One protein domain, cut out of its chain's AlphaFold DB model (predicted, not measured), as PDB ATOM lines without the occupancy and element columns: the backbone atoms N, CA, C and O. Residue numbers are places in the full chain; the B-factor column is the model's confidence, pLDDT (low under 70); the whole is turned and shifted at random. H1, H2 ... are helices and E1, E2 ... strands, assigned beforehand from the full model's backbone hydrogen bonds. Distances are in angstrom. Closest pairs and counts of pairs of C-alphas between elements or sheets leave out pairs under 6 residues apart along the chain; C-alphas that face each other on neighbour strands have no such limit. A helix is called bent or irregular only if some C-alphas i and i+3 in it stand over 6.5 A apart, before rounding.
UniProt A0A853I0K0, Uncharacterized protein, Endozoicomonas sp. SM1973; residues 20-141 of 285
ATOM      1  N   GLY A  20       0.644 -13.873   2.734       38.94
ATOM      2  CA  GLY A  20       0.571 -13.221   4.049       38.94
ATOM      3  C   GLY A  20       1.213 -11.832   4.160       38.94
ATOM      4  O   GLY A  20       0.676 -11.003   4.879       38.94
ATOM      5  N   PHE A  21       2.281 -11.519   3.417       36.41
ATOM      6  CA  PHE A  21       2.937 -10.194   3.466       36.41
ATOM      7  C   PHE A  21       2.054  -9.052   2.920       36.41
ATOM      8  O   PHE A  21       2.021  -7.947   3.470       36.41
ATOM      9  N   ILE A  22       1.294  -9.315   1.850       43.06
ATOM     10  CA  ILE A  22       0.329  -8.354   1.283       43.06
ATOM     11  C   ILE A  22      -0.830  -8.138   2.265       43.06
ATOM     12  O   ILE A  22      -1.350  -7.031   2.396       43.06
ATOM     13  N   ASP A  23      -1.197  -9.182   3.004       50.78
ATOM     14  CA  ASP A  23      -2.285  -9.135   3.973       50.78
ATOM     15  C   ASP A  23      -1.897  -8.438   5.280       50.78
ATOM     16  O   ASP A  23      -2.694  -7.663   5.795       50.78
ATOM     17  N   ILE A  24      -0.666  -8.631   5.745       48.16
ATOM     18  CA  ILE A  24      -0.015  -7.991   6.898       48.16
ATOM     19  C   ILE A  24       0.086  -6.471   6.705       48.16
ATOM     20  O   ILE A  24      -0.456  -5.701   7.497       48.16
ATOM     21  N   SER A  25       0.667  -6.018   5.587       52.41
ATOM     22  CA  SER A  25       0.746  -4.581   5.272       52.41
ATOM     23  C   SER A  25      -0.634  -3.923   5.165       52.41
ATOM     24  O   SER A  25      -0.794  -2.734   5.453       52.41
ATOM     25  N   LYS A  26      -1.658  -4.696   4.787       59.09
ATOM     26  CA  LYS A  26      -3.046  -4.248   4.772       59.09
ATOM     27  C   LYS A  26      -3.610  -4.073   6.183       59.09
ATOM     28  O   LYS A  26      -4.265  -3.057   6.390       59.09
ATOM     29  N   ILE A  27      -3.314  -4.966   7.135       59.09
ATOM     30  CA  ILE A  27      -3.713  -4.818   8.550       59.09
ATOM     31  C   ILE A  27      -3.117  -3.535   9.133       59.09
ATOM     32  O   ILE A  27      -3.853  -2.710   9.675       59.09
ATOM     33  N   SER A  28      -1.813  -3.326   8.943       60.59
ATOM     34  CA  SER A  28      -1.103  -2.161   9.482       60.59
ATOM     35  C   SER A  28      -1.583  -0.846   8.870       60.59
ATOM     36  O   SER A  28      -1.864   0.109   9.591       60.59
ATOM     37  N   ARG A  29      -1.804  -0.803   7.546       64.12
ATOM     38  CA  ARG A  29      -2.410   0.365   6.873       64.12
ATOM     39  C   ARG A  29      -3.841   0.631   7.324       64.12
ATOM     40  O   ARG A  29      -4.236   1.786   7.461       64.12
ATOM     41  N   GLN A  30      -4.623  -0.424   7.525       65.62
ATOM     42  CA  GLN A  30      -5.991  -0.320   8.014       65.62
ATOM     43  C   GLN A  30      -5.993   0.245   9.440       65.62
ATOM     44  O   GLN A  30      -6.652   1.246   9.692       65.62
ATOM     45  N   TRP A  31      -5.201  -0.293  10.359       66.31
ATOM     46  CA  TRP A  31      -5.091   0.274  11.703       66.31
ATOM     47  C   TRP A  31      -4.602   1.728  11.704       66.31
ATOM     48  O   TRP A  31      -5.212   2.570  12.358       66.31
ATOM     49  N   PHE A  32      -3.567   2.050  10.920       66.38
ATOM     50  CA  PHE A  32      -3.084   3.424  10.760       66.38
ATOM     51  C   PHE A  32      -4.217   4.357  10.321       66.38
ATOM     52  O   PHE A  32      -4.464   5.388  10.944       66.38
ATOM     53  N   SER A  33      -4.948   3.972   9.270       66.88
ATOM     54  CA  SER A  33      -6.069   4.760   8.766       66.88
ATOM     55  C   SER A  33      -7.176   4.919   9.805       66.88
ATOM     56  O   SER A  33      -7.829   5.960   9.800       66.88
ATOM     57  N   LEU A  34      -7.396   3.939  10.684       68.81
ATOM     58  CA  LEU A  34      -8.322   4.101  11.798       68.81
ATOM     59  C   LEU A  34      -7.804   5.120  12.796       68.81
ATOM     60  O   LEU A  34      -8.544   6.035  13.117       68.81
ATOM     61  N   MET A  35      -6.578   4.980  13.290       70.31
ATOM     62  CA  MET A  35      -6.036   5.891  14.303       70.31
ATOM     63  C   MET A  35      -6.085   7.349  13.829       70.31
ATOM     64  O   MET A  35      -6.467   8.231  14.592       70.31
ATOM     65  N   VAL A  36      -5.792   7.594  12.546       69.69
ATOM     66  CA  VAL A  36      -5.993   8.909  11.919       69.69
ATOM     67  C   VAL A  36      -7.460   9.337  12.010       69.69
ATOM     68  O   VAL A  36      -7.750  10.395  12.557       69.69
ATOM     69  N   LYS A  37      -8.399   8.492  11.571       69.44
ATOM     70  CA  LYS A  37      -9.837   8.798  11.616       69.44
ATOM     71  C   LYS A  37     -10.396   8.978  13.036       69.44
ATOM     72  O   LYS A  37     -11.290   9.797  13.219       69.44
ATOM     73  N   LEU A  38      -9.907   8.233  14.032       70.88
ATOM     74  CA  LEU A  38     -10.313   8.392  15.436       70.88
ATOM     75  C   LEU A  38      -9.834   9.730  15.993       70.88
ATOM     76  O   LEU A  38     -10.603  10.418  16.657       70.88
ATOM     77  N   ASN A  39      -8.603  10.127  15.661       68.56
ATOM     78  CA  ASN A  39      -8.062  11.431  16.040       68.56
ATOM     79  C   ASN A  39      -8.782  12.589  15.328       68.56
ATOM     80  O   ASN A  39      -8.990  13.644  15.922       68.56
ATOM     81  N   GLU A  40      -9.188  12.399  14.072       71.56
ATOM     82  CA  GLU A  40      -9.918  13.406  13.292       71.56
ATOM     83  C   GLU A  40     -11.406  13.501  13.668       71.56
ATOM     84  O   GLU A  40     -12.043  14.525  13.421       71.56
ATOM     85  N   SER A  41     -11.978  12.458  14.280       75.12
ATOM     86  CA  SER A  41     -13.399  12.387  14.614       75.12
ATOM     87  C   SER A  41     -13.624  11.849  16.022       75.12
ATOM     88  O   SER A  41     -13.738  10.644  16.247       75.12
ATOM     89  N   ARG A  42     -13.828  12.764  16.979       73.31
ATOM     90  CA  ARG A  42     -14.215  12.420  18.361       73.31
ATOM     91  C   ARG A  42     -15.487  11.568  18.418       73.31
ATOM     92  O   ARG A  42     -15.616  10.675  19.250       73.31
ATOM     93  N   ARG A  43     -16.425  11.826  17.503       76.75
ATOM     94  CA  ARG A  43     -17.639  11.021  17.336       76.75
ATOM     95  C   ARG A  43     -17.302   9.570  17.007       76.75
ATOM     96  O   ARG A  43     -17.974   8.680  17.516       76.75
ATOM     97  N   LEU A  44     -16.294   9.349  16.161       77.38
ATOM     98  CA  LEU A  44     -15.835   8.018  15.803       77.38
ATOM     99  C   LEU A  44     -15.073   7.360  16.968       77.38
ATOM    100  O   LEU A  44     -15.324   6.197  17.267       77.38
ATOM    101  N   ALA A  45     -14.213   8.110  17.668       76.38
ATOM    102  CA  ALA A  45     -13.471   7.641  18.845       76.38
ATOM    103  C   ALA A  45     -14.391   7.063  19.932       76.38
ATOM    104  O   ALA A  45     -14.192   5.926  20.357       76.38
ATOM    105  N   ASN A  46     -15.480   7.767  20.261       81.44
ATOM    106  CA  ASN A  46     -16.456   7.348  21.276       81.44
ATOM    107  C   ASN A  46     -17.155   6.002  20.978       81.44
ATOM    108  O   ASN A  46     -17.873   5.480  21.828       81.44
ATOM    109  N   PHE A  47     -17.018   5.442  19.768       82.50
ATOM    110  CA  PHE A  47     -17.504   4.087  19.485       82.50
ATOM    111  C   PHE A  47     -16.568   2.998  19.951       82.50
ATOM    112  O   PHE A  47     -17.030   1.891  20.211       82.50
ATOM    113  N   PHE A  48     -15.273   3.279  19.979       80.75
ATOM    114  CA  PHE A  48     -14.222   2.301  20.228       80.75
ATOM    115  C   PHE A  48     -13.623   2.467  21.613       80.75
ATOM    116  O   PHE A  48     -13.103   1.496  22.171       80.75
ATOM    117  N   SER A  49     -13.744   3.661  22.189       81.00
ATOM    118  CA  SER A  49     -13.314   3.923  23.545       81.00
ATOM    119  C   SER A  49     -14.332   4.686  24.381       81.00
ATOM    120  O   SER A  49     -15.103   5.511  23.892       81.00
ATOM    121  N   GLU A  50     -14.311   4.386  25.675       83.75
ATOM    122  CA  GLU A  50     -14.885   5.219  26.720       83.75
ATOM    123  C   GLU A  50     -13.742   5.910  27.460       83.75
ATOM    124  O   GLU A  50     -12.946   5.258  28.145       83.75
ATOM    125  N   ASP A  51     -13.687   7.232  27.322       80.50
ATOM    126  CA  ASP A  51     -12.636   8.061  27.895       80.50
ATOM    127  C   ASP A  51     -13.180   8.765  29.142       80.50
ATOM    128  O   ASP A  51     -14.176   9.492  29.086       80.50
ATOM    129  N   SER A  52     -12.524   8.581  30.283       82.38
ATOM    130  CA  SER A  52     -12.891   9.264  31.521       82.38
ATOM    131  C   SER A  52     -11.660   9.678  32.311       82.38
ATOM    132  O   SER A  52     -10.619   9.030  32.257       82.38
ATOM    133  N   LEU A  53     -11.774  10.784  33.037       80.56
ATOM    134  CA  LEU A  53     -10.725  11.250  33.929       80.56
ATOM    135  C   LEU A  53     -11.031  10.742  35.342       80.56
ATOM    136  O   LEU A  53     -12.016  11.177  35.944       80.56
ATOM    137  N   ILE A  54     -10.206   9.829  35.850       80.75
ATOM    138  CA  ILE A  54     -10.354   9.229  37.184       80.75
ATOM    139  C   ILE A  54      -9.203   9.655  38.094       80.75
ATOM    140  O   ILE A  54      -8.160  10.094  37.609       80.75
ATOM    141  N   ASP A  55      -9.385   9.539  39.408       80.50
ATOM    142  CA  ASP A  55      -8.282   9.725  40.355       80.50
ATOM    143  C   ASP A  55      -7.269   8.583  40.185       80.50
ATOM    144  O   ASP A  55      -7.657   7.432  39.953       80.50
ATOM    145  N   ASP A  56      -5.976   8.898  40.271       77.19
ATOM    146  CA  ASP A  56      -4.926   7.892  40.172       77.19
ATOM    147  C   ASP A  56      -5.050   6.926  41.367       77.19
ATOM    148  O   ASP A  56      -4.973   7.358  42.522       77.19
ATOM    149  N   PRO A  57      -5.237   5.617  41.128       67.19
ATOM    150  CA  PRO A  57      -5.345   4.625  42.196       67.19
ATOM    151  C   PRO A  57      -4.093   4.544  43.086       67.19
ATOM    152  O   PRO A  57      -4.193   4.085  44.223       67.19
ATOM    153  N   ASN A  58      -2.941   5.005  42.593       73.88
ATOM    154  CA  ASN A  58      -1.680   5.078  43.325       73.88
ATOM    155  C   ASN A  58      -1.407   6.470  43.927       73.88
ATOM    156  O   ASN A  58      -0.569   6.590  44.821       73.88
ATOM    157  N   ASP A  59      -2.111   7.515  43.478       78.38
ATOM    158  CA  ASP A  59      -2.001   8.874  44.015       78.38
ATOM    159  C   ASP A  59      -3.313   9.657  43.852       78.38
ATOM    160  O   ASP A  59      -3.526  10.365  42.871       78.38
ATOM    161  N   ALA A  60      -4.170   9.623  44.872       78.88
ATOM    162  CA  ALA A  60      -5.470  10.301  44.854       78.88
ATOM    163  C   ALA A  60      -5.408  11.834  44.639       78.88
ATOM    164  O   ALA A  60      -6.452  12.474  44.517       78.88
ATOM    165  N   LYS A  61      -4.218  12.456  44.630       83.38
ATOM    166  CA  LYS A  61      -4.042  13.880  44.291       83.38
ATOM    167  C   LYS A  61      -3.877  14.124  42.792       83.38
ATOM    168  O   LYS A  61      -4.036  15.265  42.357       83.38
ATOM    169  N   ASN A  62      -3.570  13.086  42.021       80.00
ATOM    170  CA  ASN A  62      -3.410  13.146  40.579       80.00
ATOM    171  C   ASN A  62      -4.610  12.519  39.876       80.00
ATOM    172  O   ASN A  62      -5.290  11.646  40.410       80.00
ATOM    173  N   LYS A  63      -4.867  12.979  38.653       77.31
ATOM    174  CA  LYS A  63      -5.879  12.396  37.779       77.31
ATOM    175  C   LYS A  63      -5.218  11.755  36.577       77.31
ATOM    176  O   LYS A  63      -4.297  12.333  36.001       77.31
ATOM    177  N   VAL A  64      -5.730  10.601  36.181       74.31
ATOM    178  CA  VAL A  64      -5.256   9.841  35.025       74.31
ATOM    179  C   VAL A  64      -6.395   9.611  34.044       74.31
ATOM    180  O   VAL A  64      -7.564   9.479  34.424       74.31
ATOM    181  N   TRP A  65      -6.052   9.600  32.758       71.88
ATOM    182  CA  TRP A  65      -6.991   9.210  31.717       71.88
ATOM    183  C   TRP A  65      -7.199   7.706  31.770       71.88
ATOM    184  O   TRP A  65      -6.263   6.924  31.640       71.88
ATOM    185  N   GLN A  66      -8.450   7.313  31.925       74.62
ATOM    186  CA  GLN A  66      -8.910   5.955  31.741       74.62
ATOM    187  C   GLN A  66      -9.544   5.852  30.358       74.62
ATOM    188  O   GLN A  66     -10.528   6.535  30.081       74.62
ATOM    189  N   ILE A  67      -8.999   4.967  29.526       75.56
ATOM    190  CA  ILE A  67      -9.505   4.678  28.184       75.56
ATOM    191  C   ILE A  67      -9.878   3.200  28.153       75.56
ATOM    192  O   ILE A  67      -9.006   2.329  28.172       75.56
ATOM    193  N   LYS A  68     -11.176   2.902  28.135       77.81
ATOM    194  CA  LYS A  68     -11.671   1.520  28.045       77.81
ATOM    195  C   LYS A  68     -12.068   1.210  26.623       77.81
ATOM    196  O   LYS A  68     -12.714   2.035  25.991       77.81
ATOM    197  N   SER A  69     -11.740   0.022  26.125       81.06
ATOM    198  CA  SER A  69     -12.244  -0.399  24.820       81.06
ATOM    199  C   SER A  69     -13.713  -0.801  24.907       81.06
ATOM    200  O   SER A  69     -14.119  -1.461  25.859       81.06
ATOM    201  N   THR A  70     -14.506  -0.479  23.891       85.38
ATOM    202  CA  THR A  70     -15.862  -1.028  23.763       85.38
ATOM    203  C   THR A  70     -15.835  -2.414  23.109       85.38
ATOM    204  O   THR A  70     -14.820  -2.859  22.564       85.38
ATOM    205  N   GLU A  71     -16.986  -3.095  23.063       82.12
ATOM    206  CA  GLU A  71     -17.113  -4.354  22.314       82.12
ATOM    207  C   GLU A  71     -16.802  -4.193  20.811       82.12
ATOM    208  O   GLU A  71     -16.339  -5.137  20.163       82.12
ATOM    209  N   TYR A  72     -17.002  -2.992  20.253       84.44
ATOM    210  CA  TYR A  72     -16.819  -2.714  18.828       84.44
ATOM    211  C   TYR A  72     -15.352  -2.679  18.404       84.44
ATOM    212  O   TYR A  72     -15.045  -2.986  17.250       84.44
ATOM    213  N   THR A  73     -14.437  -2.415  19.339       82.00
ATOM    214  CA  THR A  73     -12.987  -2.444  19.099       82.00
ATOM    215  C   THR A  73     -12.511  -3.825  18.661       82.00
ATOM    216  O   THR A  73     -11.682  -3.935  17.757       82.00
ATOM    217  N   ARG A  74     -13.097  -4.908  19.191       84.19
ATOM    218  CA  ARG A  74     -12.800  -6.266  18.704       84.19
ATOM    219  C   ARG A  74     -13.248  -6.464  17.266       84.19
ATOM    220  O   ARG A  74     -12.482  -6.980  16.455       84.19
ATOM    221  N   TYR A  75     -14.495  -6.119  16.955       81.88
ATOM    222  CA  TYR A  75     -15.043  -6.340  15.615       81.88
ATOM    223  C   TYR A  75     -14.297  -5.512  14.577       81.88
ATOM    224  O   TYR A  75     -14.068  -5.972  13.465       81.88
ATOM    225  N   PHE A  76     -13.824  -4.332  14.962       78.38
ATOM    226  CA  PHE A  76     -12.925  -3.542  14.142       78.38
ATOM    227  C   PHE A  76     -11.625  -4.288  13.783       78.38
ATOM    228  O   PHE A  76     -11.223  -4.297  12.617       78.38
ATOM    229  N   LEU A  77     -10.978  -4.936  14.757       75.31
ATOM    230  CA  LEU A  77      -9.742  -5.695  14.524       75.31
ATOM    231  C   LEU A  77      -9.988  -6.976  13.718       75.31
ATOM    232  O   LEU A  77      -9.168  -7.416  12.921       75.31
ATOM    233  N   THR A  78     -11.146  -7.589  13.914       75.06
ATOM    234  CA  THR A  78     -11.441  -8.922  13.395       75.06
ATOM    235  C   THR A  78     -12.275  -8.834  12.113       75.06
ATOM    236  O   THR A  78     -11.735  -8.777  11.007       75.06
ATOM    237  N   THR A  79     -13.597  -8.794  12.258       76.75
ATOM    238  CA  THR A  79     -14.598  -9.112  11.228       76.75
ATOM    239  C   THR A  79     -15.090  -7.909  10.421       76.75
ATOM    240  O   THR A  79     -15.697  -8.082   9.366       76.75
ATOM    241  N   GLY A  80     -14.858  -6.698  10.927       79.88
ATOM    242  CA  GLY A  80     -15.383  -5.444  10.401       79.88
ATOM    243  C   GLY A  80     -16.704  -5.005  11.024       79.88
ATOM    244  O   GLY A  80     -17.453  -5.808  11.591       79.88
ATOM    245  N   ILE A  81     -16.982  -3.705  10.893       85.50
ATOM    246  CA  ILE A  81     -18.205  -3.044  11.352       85.50
ATOM    247  C   ILE A  81     -18.664  -1.977  10.356       85.50
ATOM    248  O   ILE A  81     -17.852  -1.391   9.645       85.50
ATOM    249  N   ALA A  82     -19.954  -1.661  10.340       86.81
ATOM    250  CA  ALA A  82     -20.475  -0.475   9.666       86.81
ATOM    251  C   ALA A  82     -21.392   0.312  10.602       86.81
ATOM    252  O   ALA A  82     -22.216  -0.275  11.302       86.81
ATOM    253  N   ILE A  83     -21.248   1.634  10.614       87.56
ATOM    254  CA  ILE A  83     -21.944   2.543  11.523       87.56
ATOM    255  C   ILE A  83     -22.794   3.498  10.693       87.56
ATOM    256  O   ILE A  83     -22.289   4.215   9.828       87.56
ATOM    257  N   PHE A  84     -24.089   3.525  10.988       87.81
ATOM    258  CA  PHE A  84     -25.055   4.392  10.331       87.81
ATOM    259  C   PHE A  84     -25.779   5.240  11.361       87.81
ATOM    260  O   PHE A  84     -26.302   4.712  12.344       87.81
ATOM    261  N   ASP A  85     -25.849   6.537  11.097       88.75
ATOM    262  CA  ASP A  85     -26.592   7.485  11.909       88.75
ATOM    263  C   ASP A  85     -27.851   7.942  11.181       88.75
ATOM    264  O   ASP A  85     -27.837   8.235   9.985       88.75
ATOM    265  N   ILE A  86     -28.968   7.937  11.902       88.50
ATOM    266  CA  ILE A  86     -30.289   8.257  11.373       88.50
ATOM    267  C   ILE A  86     -30.672   9.642  11.878       88.50
ATOM    268  O   ILE A  86     -30.611   9.902  13.075       88.50
ATOM    269  N   TYR A  87     -31.116  10.524  10.988       86.38
ATOM    270  CA  TYR A  87     -31.539  11.884  11.322       86.38
ATOM    271  C   TYR A  87     -32.947  12.162  10.835       86.38
ATOM    272  O   TYR A  87     -33.408  11.578   9.857       86.38
ATOM    273  N   ASN A  88     -33.599  13.136  11.460       83.62
ATOM    274  CA  ASN A  88     -34.803  13.733  10.908       83.62
ATOM    275  C   ASN A  88     -34.423  14.770   9.835       83.62
ATOM    276  O   ASN A  88     -33.725  15.743  10.124       83.62
ATOM    277  N   GLN A  89     -34.891  14.582   8.597       75.56
ATOM    278  CA  GLN A  89     -34.597  15.452   7.450       75.56
ATOM    279  C   GLN A  89     -34.955  16.916   7.725       75.56
ATOM    280  O   GLN A  89     -34.204  17.816   7.355       75.56
ATOM    281  N   LYS A  90     -36.082  17.163   8.407       66.88
ATOM    282  CA  LYS A  90     -36.536  18.528   8.708       66.88
ATOM    283  C   LYS A  90     -35.596  19.240   9.686       66.88
ATOM    284  O   LYS A  90     -35.354  20.430   9.515       66.88
ATOM    285  N   GLN A  91     -35.049  18.520  10.669       63.75
ATOM    286  CA  GLN A  91     -34.072  19.066  11.620       63.75
ATOM    287  C   GLN A  91     -32.696  19.249  10.978       63.75
ATOM    288  O   GLN A  91     -32.114  20.314  11.118       63.75
ATOM    289  N   ASN A  92     -32.218  18.279  10.192       61.31
ATOM    290  CA  ASN A  92     -30.909  18.367   9.536       61.31
ATOM    291  C   ASN A  92     -30.808  19.602   8.618       61.31
ATOM    292  O   ASN A  92     -29.826  20.336   8.673       61.31
ATOM    293  N   ILE A  93     -31.860  19.896   7.841       61.75
ATOM    294  CA  ILE A  93     -31.905  21.107   7.008       61.75
ATOM    295  C   ILE A  93     -31.806  22.365   7.882       61.75
ATOM    296  O   ILE A  93     -30.972  23.219   7.608       61.75
ATOM    297  N   LEU A  94     -32.614  22.473   8.943       59.34
ATOM    298  CA  LEU A  94     -32.633  23.643   9.834       59.34
ATOM    299  C   LEU A  94     -31.306  23.853  10.581       59.34
ATOM    300  O   LEU A  94     -30.851  24.990  10.703       59.34
ATOM    301  N   ASP A  95     -30.679  22.775  11.045       58.97
ATOM    302  CA  ASP A  95     -29.458  22.824  11.853       58.97
ATOM    303  C   ASP A  95     -28.211  23.071  10.996       58.97
ATOM    304  O   ASP A  95     -27.308  23.801  11.414       58.97
ATOM    305  N   LYS A  96     -28.202  22.590   9.743       58.53
ATOM    306  CA  LYS A  96     -27.162  22.908   8.751       58.53
ATOM    307  C   LYS A  96     -27.079  24.409   8.456       58.53
ATOM    308  O   LYS A  96     -25.989  24.913   8.197       58.53
ATOM    309  N   TYR A  97     -28.197  25.134   8.549       55.78
ATOM    310  CA  TYR A  97     -28.224  26.599   8.449       55.78
ATOM    311  C   TYR A  97     -27.824  27.319   9.747       55.78
ATOM    312  O   TYR A  97     -27.541  28.513   9.710       55.78
ATOM    313  N   LYS A  98     -27.792  26.621  10.889       56.91
ATOM    314  CA  LYS A  98     -27.480  27.195  12.210       56.91
ATOM    315  C   LYS A  98     -26.101  26.810  12.754       56.91
ATOM    316  O   LYS A  98     -25.780  27.214  13.868       56.91
ATOM    317  N   HIS A  99     -25.297  26.058  11.998       55.09
ATOM    318  CA  HIS A  99     -24.004  25.517  12.445       55.09
ATOM    319  C   HIS A  99     -24.084  24.762  13.787       55.09
ATOM    320  O   HIS A  99     -23.117  24.736  14.545       55.09
ATOM    321  N   GLN A 100     -25.236  24.164  14.103       58.62
ATOM    322  CA  GLN A 100     -25.399  23.334  15.296       58.62
ATOM    323  C   GLN A 100     -25.148  21.871  14.929       58.62
ATOM    324  O   GLN A 100     -25.581  21.412  13.871       58.62
ATOM    325  N   GLU A 101     -24.445  21.136  15.793       62.59
ATOM    326  CA  GLU A 101     -24.283  19.691  15.632       62.59
ATOM    327  C   GLU A 101     -25.650  19.013  15.772       62.59
ATOM    328  O   GLU A 101     -26.213  18.921  16.863       62.59
ATOM    329  N   THR A 102     -26.209  18.550  14.652       70.44
ATOM    330  CA  THR A 102     -27.436  17.753  14.662       70.44
ATOM    331  C   THR A 102     -27.137  16.413  15.325       70.44
ATOM    332  O   THR A 102     -26.274  15.667  14.863       70.44
ATOM    333  N   MET A 103     -27.857  16.078  16.394       78.06
ATOM    334  CA  MET A 103     -27.758  14.756  17.011       78.06
ATOM    335  C   MET A 103     -28.594  13.737  16.222       78.06
ATOM    336  O   MET A 103     -29.706  14.061  15.791       78.06
ATOM    337  N   PRO A 104     -28.094  12.506  16.015       84.81
ATOM    338  CA  PRO A 104     -28.877  11.458  15.372       84.81
ATOM    339  C   PRO A 104     -30.060  11.041  16.256       84.81
ATOM    340  O   PRO A 104     -29.947  10.978  17.479       84.81
ATOM    341  N   VAL A 105     -31.197  10.733  15.629       88.12
ATOM    342  CA  VAL A 105     -32.400  10.220  16.309       88.12
ATOM    343  C   VAL A 105     -32.295   8.732  16.634       88.12
ATOM    344  O   VAL A 105     -32.941   8.254  17.559       88.12
ATOM    345  N   ASP A 106     -31.502   7.994  15.861       87.56
ATOM    346  CA  ASP A 106     -31.150   6.605  16.133       87.56
ATOM    347  C   ASP A 106     -29.820   6.276  15.452       87.56
ATOM    348  O   ASP A 106     -29.373   6.976  14.541       87.56
ATOM    349  N   ARG A 107     -29.219   5.170  15.873       88.56
ATOM    350  CA  ARG A 107     -27.975   4.648  15.337       88.56
ATOM    351  C   ARG A 107     -28.079   3.153  15.094       88.56
ATOM    352  O   ARG A 107     -28.540   2.392  15.948       88.56
ATOM    353  N   VAL A 108     -27.590   2.708  13.940       87.69
ATOM    354  CA  VAL A 108     -27.500   1.284  13.608       87.69
ATOM    355  C   VAL A 108     -26.052   0.896  13.355       87.69
ATOM    356  O   VAL A 108     -25.400   1.425  12.459       87.69
ATOM    357  N   ILE A 109     -25.566  -0.058  14.147       87.31
ATOM    358  CA  ILE A 109     -24.243  -0.662  13.998       87.31
ATOM    359  C   ILE A 109     -24.436  -2.076  13.453       87.31
ATOM    360  O   ILE A 109     -25.171  -2.873  14.043       87.31
ATOM    361  N   LEU A 110     -23.806  -2.359  12.315       85.94
ATOM    362  CA  LEU A 110     -23.763  -3.673  11.685       85.94
ATOM    363  C   LEU A 110     -22.427  -4.336  11.994       85.94
ATOM    364  O   LEU A 110     -21.374  -3.752  11.738       85.94
ATOM    365  N   VAL A 111     -22.481  -5.569  12.480       83.00
ATOM    366  CA  VAL A 111     -21.318  -6.432  12.675       83.00
ATOM    367  C   VAL A 111     -21.510  -7.652  11.784       83.00
ATOM    368  O   VAL A 111     -22.587  -8.242  11.780       83.00
ATOM    369  N   LYS A 112     -20.484  -8.017  11.011       68.81
ATOM    370  CA  LYS A 112     -20.572  -9.074   9.991       68.81
ATOM    371  C   LYS A 112     -21.126 -10.400  10.528       68.81
ATOM    372  O   LYS A 112     -21.969 -11.008   9.878       68.81
ATOM    373  N   ASP A 113     -20.697 -10.794  11.725       67.38
ATOM    374  CA  ASP A 113     -20.962 -12.125  12.281       67.38
ATOM    375  C   ASP A 113     -21.949 -12.107  13.464       67.38
ATOM    376  O   ASP A 113     -22.115 -13.113  14.152       67.38
ATOM    377  N   LYS A 114     -22.618 -10.972  13.722       68.69
ATOM    378  CA  LYS A 114     -23.570 -10.832  14.835       68.69
ATOM    379  C   LYS A 114     -24.761  -9.959  14.451       68.69
ATOM    380  O   LYS A 114     -24.599  -8.797  14.089       68.69
ATOM    381  N   ASP A 115     -25.962 -10.528  14.556       66.31
ATOM    382  CA  ASP A 115     -27.253  -9.847  14.358       66.31
ATOM    383  C   ASP A 115     -27.411  -9.111  13.009       66.31
ATOM    384  O   ASP A 115     -28.226  -8.190  12.887       66.31
ATOM    385  N   LEU A 116     -26.647  -9.511  11.983       77.94
ATOM    386  CA  LEU A 116     -26.538  -8.785  10.717       77.94
ATOM    387  C   LEU A 116     -27.894  -8.635  10.014       77.94
ATOM    388  O   LEU A 116     -28.255  -7.525   9.630       77.94
ATOM    389  N   GLU A 117     -28.656  -9.721   9.872       78.44
ATOM    390  CA  GLU A 117     -29.950  -9.706   9.172       78.44
ATOM    391  C   GLU A 117     -30.971  -8.800   9.871       78.44
ATOM    392  O   GLU A 117     -31.530  -7.900   9.247       78.44
ATOM    393  N   SER A 118     -31.131  -8.954  11.188       80.31
ATOM    394  CA  SER A 118     -32.039  -8.130  12.000       80.31
ATOM    395  C   SER A 118     -31.691  -6.638  11.920       80.31
ATOM    396  O   SER A 118     -32.558  -5.780  11.725       80.31
ATOM    397  N   LYS A 119     -30.400  -6.297  12.011       83.06
ATOM    398  CA  LYS A 119     -29.943  -4.905  11.932       83.06
ATOM    399  C   LYS A 119     -30.049  -4.333  10.513       83.06
ATOM    400  O   LYS A 119     -30.372  -3.153  10.363       83.06
ATOM    401  N   LEU A 120     -29.824  -5.148   9.479       82.56
ATOM    402  CA  LEU A 120     -30.056  -4.767   8.083       82.56
ATOM    403  C   LEU A 120     -31.534  -4.476   7.830       82.56
ATOM    404  O   LEU A 120     -31.853  -3.483   7.178       82.56
ATOM    405  N   ASP A 121     -32.437  -5.289   8.367       82.75
ATOM    406  CA  ASP A 121     -33.871  -5.053   8.231       82.75
ATOM    407  C   ASP A 121     -34.307  -3.783   8.964       82.75
ATOM    408  O   ASP A 121     -35.081  -2.998   8.412       82.75
ATOM    409  N   LYS A 122     -33.725  -3.488  10.137       83.88
ATOM    410  CA  LYS A 122     -33.916  -2.196  10.817       83.88
ATOM    411  C   LYS A 122     -33.478  -1.014   9.935       83.88
ATOM    412  O   LYS A 122     -34.201  -0.025   9.835       83.88
ATOM    413  N   LEU A 123     -32.332  -1.108   9.253       84.50
ATOM    414  CA  LEU A 123     -31.873  -0.072   8.313       84.50
ATOM    415  C   LEU A 123     -32.800   0.086   7.108       84.50
ATOM    416  O   LEU A 123     -33.137   1.214   6.746       84.50
ATOM    417  N   LYS A 124     -33.251  -1.024   6.511       83.56
ATOM    418  CA  LYS A 124     -34.227  -0.994   5.414       83.56
ATOM    419  C   LYS A 124     -35.510  -0.296   5.858       83.56
ATOM    420  O   LYS A 124     -35.995   0.575   5.149       83.56
ATOM    421  N   GLN A 125     -36.025  -0.604   7.051       83.94
ATOM    422  CA  GLN A 125     -37.213   0.067   7.592       83.94
ATOM    423  C   GLN A 125     -37.030   1.587   7.691       83.94
ATOM    424  O   GLN A 125     -37.965   2.324   7.391       83.94
ATOM    425  N   TYR A 126     -35.845   2.074   8.073       83.69
ATOM    426  CA  TYR A 126     -35.569   3.514   8.089       83.69
ATOM    427  C   TYR A 126     -35.481   4.132   6.698       83.69
ATOM    428  O   TYR A 126     -35.921   5.262   6.519       83.69
ATOM    429  N   GLN A 127     -34.970   3.394   5.713       77.50
ATOM    430  CA  GLN A 127     -34.852   3.880   4.339       77.50
ATOM    431  C   GLN A 127     -36.220   4.171   3.704       77.50
ATOM    432  O   GLN A 127     -36.323   5.049   2.851       77.50
ATOM    433  N   PHE A 128     -37.260   3.448   4.122       75.62
ATOM    434  CA  PHE A 128     -38.626   3.611   3.619       75.62
ATOM    435  C   PHE A 128     -39.505   4.528   4.485       75.62
ATOM    436  O   PHE A 128     -40.683   4.693   4.182       75.62
ATOM    437  N   LYS A 129     -38.970   5.112   5.566       80.06
ATOM    438  CA  LYS A 129     -39.708   6.060   6.413       80.06
ATOM    439  C   LYS A 129     -39.519   7.489   5.911       80.06
ATOM    440  O   LYS A 129     -38.401   8.002   5.879       80.06
ATOM    441  N   ASP A 130     -40.630   8.146   5.598       75.38
ATOM    442  CA  ASP A 130     -40.630   9.549   5.191       75.38
ATOM    443  C   ASP A 130     -40.047  10.459   6.279       75.38
ATOM    444  O   ASP A 130     -40.309  10.303   7.475       75.38
ATOM    445  N   GLY A 131     -39.258  11.446   5.854       79.88
ATOM    446  CA  GLY A 131     -38.656  12.435   6.746       79.88
ATOM    447  C   GLY A 131     -37.427  11.953   7.517       79.88
ATOM    448  O   GLY A 131     -36.940  12.705   8.359       79.88
ATOM    449  N   LEU A 132     -36.888  10.762   7.233       85.00
ATOM    450  CA  LEU A 132     -35.619  10.292   7.799       85.00
ATOM    451  C   LEU A 132     -34.487  10.291   6.764       85.00
ATOM    452  O   LEU A 132     -34.692  10.075   5.572       85.00
ATOM    453  N   TYR A 133     -33.274  10.578   7.225       83.19
ATOM    454  CA  TYR A 133     -32.046  10.557   6.438       83.19
ATOM    455  C   TYR A 133     -31.046   9.613   7.098       83.19
ATOM    456  O   TYR A 133     -30.829   9.695   8.304       83.19
ATOM    457  N   ILE A 134     -30.449   8.724   6.304       84.94
ATOM    458  CA  ILE A 134     -29.440   7.770   6.765       84.94
ATOM    459  C   ILE A 134     -28.073   8.267   6.311       84.94
ATOM    460  O   ILE A 134     -27.790   8.314   5.114       84.94
ATOM    461  N   GLU A 135     -27.217   8.595   7.266       84.94
ATOM    462  CA  GLU A 135     -25.812   8.897   7.034       84.94
ATOM    463  C   GLU A 135     -24.971   7.651   7.294       84.94
ATOM    464  O   GLU A 135     -25.102   6.990   8.325       84.94
ATOM    465  N   ASN A 136     -24.076   7.337   6.365       83.38
ATOM    466  CA  ASN A 136     -23.010   6.385   6.628       83.38
ATOM    467  C   ASN A 136     -21.878   7.107   7.364       83.38
ATOM    468  O   ASN A 136     -21.190   7.920   6.750       83.38
ATOM    469  N   VAL A 137     -21.697   6.794   8.644       84.12
ATOM    470  CA  VAL A 137     -20.632   7.376   9.467       84.12
ATOM    471  C   VAL A 137     -19.302   6.733   9.113       84.12
ATOM    472  O   VAL A 137     -18.328   7.429   8.855       84.12
ATOM    473  N   GLU A 138     -19.262   5.401   9.087       84.06
ATOM    474  CA  GLU A 138     -18.046   4.659   8.776       84.06
ATOM    475  C   GLU A 138     -18.377   3.239   8.307       84.06
ATOM    476  O   GLU A 138     -19.295   2.590   8.816       84.06
ATOM    477  N   LYS A 139     -17.588   2.730   7.357       81.69
ATOM    478  CA  LYS A 139     -17.638   1.330   6.921       81.69
ATOM    479  C   LYS A 139     -16.243   0.753   7.003       81.69
ATOM    480  O   LYS A 139     -15.364   1.118   6.226       81.69
ATOM    481  N   TRP A 140     -16.080  -0.200   7.905       76.94
ATOM    482  CA  TRP A 140     -14.820  -0.859   8.137       76.94
ATOM    483  C   TRP A 140     -14.889  -2.352   7.815       76.94
ATOM    484  O   TRP A 140     -15.657  -3.078   8.444       76.94
ATOM    485  N   PRO A 141     -14.062  -2.860   6.889       69.50
ATOM    486  CA  PRO A 141     -14.080  -4.274   6.519       69.50
ATOM    487  C   PRO A 141     -13.426  -5.195   7.562       69.50
ATOM    488  O   PRO A 141     -13.445  -6.410   7.384       69.50
TER     489      PRO A 141
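AT A GLANCE: This is residues 20 to 141 of the 285 residues of an uncharacterized protein of Endozoicomonas sp. SM1973 (UniProt A0A853I0K0). Picture two wings opening from a small knot of helices: the three-stranded sheet E4, E3, E5 with H5 over one face is one wing, the bent hairpin E1 and E2 reaches out as the other, and short H2 and H3 pack together between them. Long H1 runs into H2 from its free end, where residues 20 to 26 stick out, and H4 sits by the start of E5. The 122 printed residues, with five named helices and five named strands, run H1 H2 E1 E2 H3 E3 H4 E4 H5 E5, and both sheets are antiparallel. The class is mixed, the whole is loose with a radius of gyration of the C-alphas of 18.0 A, and the spans are 54 by 45 by 25 A.

HOW THE PARTS SIT: Start with H1, residues 20 to 40, which with residues 37 to 39 alone touches H2, residues 42 to 48, only at the corner; their closest C-alphas, of Leu 38 and Ala 45, are 4.7 A apart. Next comes the hairpin of E1, residues 49 to 56, and E2, residues 59 to 69, where N 52 and O 66 are 2.9 A apart; E2 bends by 99 degrees at residue 62. H3, residues 71 to 77, touches H2 at 87 degrees, about perpendicular, with the C-alphas of Phe 48 and Thr 73 closest at 5.0 A. Then look at inner strand E3, residues 81 to 88, between edge strands E4, residues 106 to 111, and E5, residues 132 to 140: N 84 and O 108 are 2.9 A apart, N 83 and O 138 are 2.8 A apart. H5, residues 116 to 127, is on this sheet at a height of 8.2 A, on the opposite face from H3, in three layers, helices on both faces of a sheet. E4, H5, E5 make a split strand-helix-strand unit, two strands that run the same way in one sheet with a helix between them along the chain and E3 between them in the sheet; its crossover is right-handed. H4, residues 89 to 96, is also on the sheet; the closest C-alphas of H4 and E5, of Gln 89 and Leu 132, are 5.3 A apart. Every O i to N i+4 pair is within hydrogen-bond range in H1, H4 and H5, but 2 of 3 in H3 and 1 of 3 in H2, where 3 of 4 O i to N i+3 pairs are.

IN THESE COORDINATES: Find C-alpha 20 at (0.571, -13.221, 4.049); from there H1 runs 30.1 A to C-alpha 40. E1 is 19.0 A long and E2 23.7 A. E3 begins at C-alpha 81, (-18.205, -3.044, 11.352), and runs 23.6 A; E4 is 16.7 A long, H5 16.4 A, and E5 runs 23.6 A to C-alpha 140 at (-14.820, -0.859, 8.137).

THE WHOLE: Look at Asp 59 and Phe 128 for the two C-alphas farthest apart, 54.8 A. The printed part has no cut, and no link is long. The mean pLDDT of the printed part is 74.8; residues 20 to 34 and 90 to 101 are among those under 70.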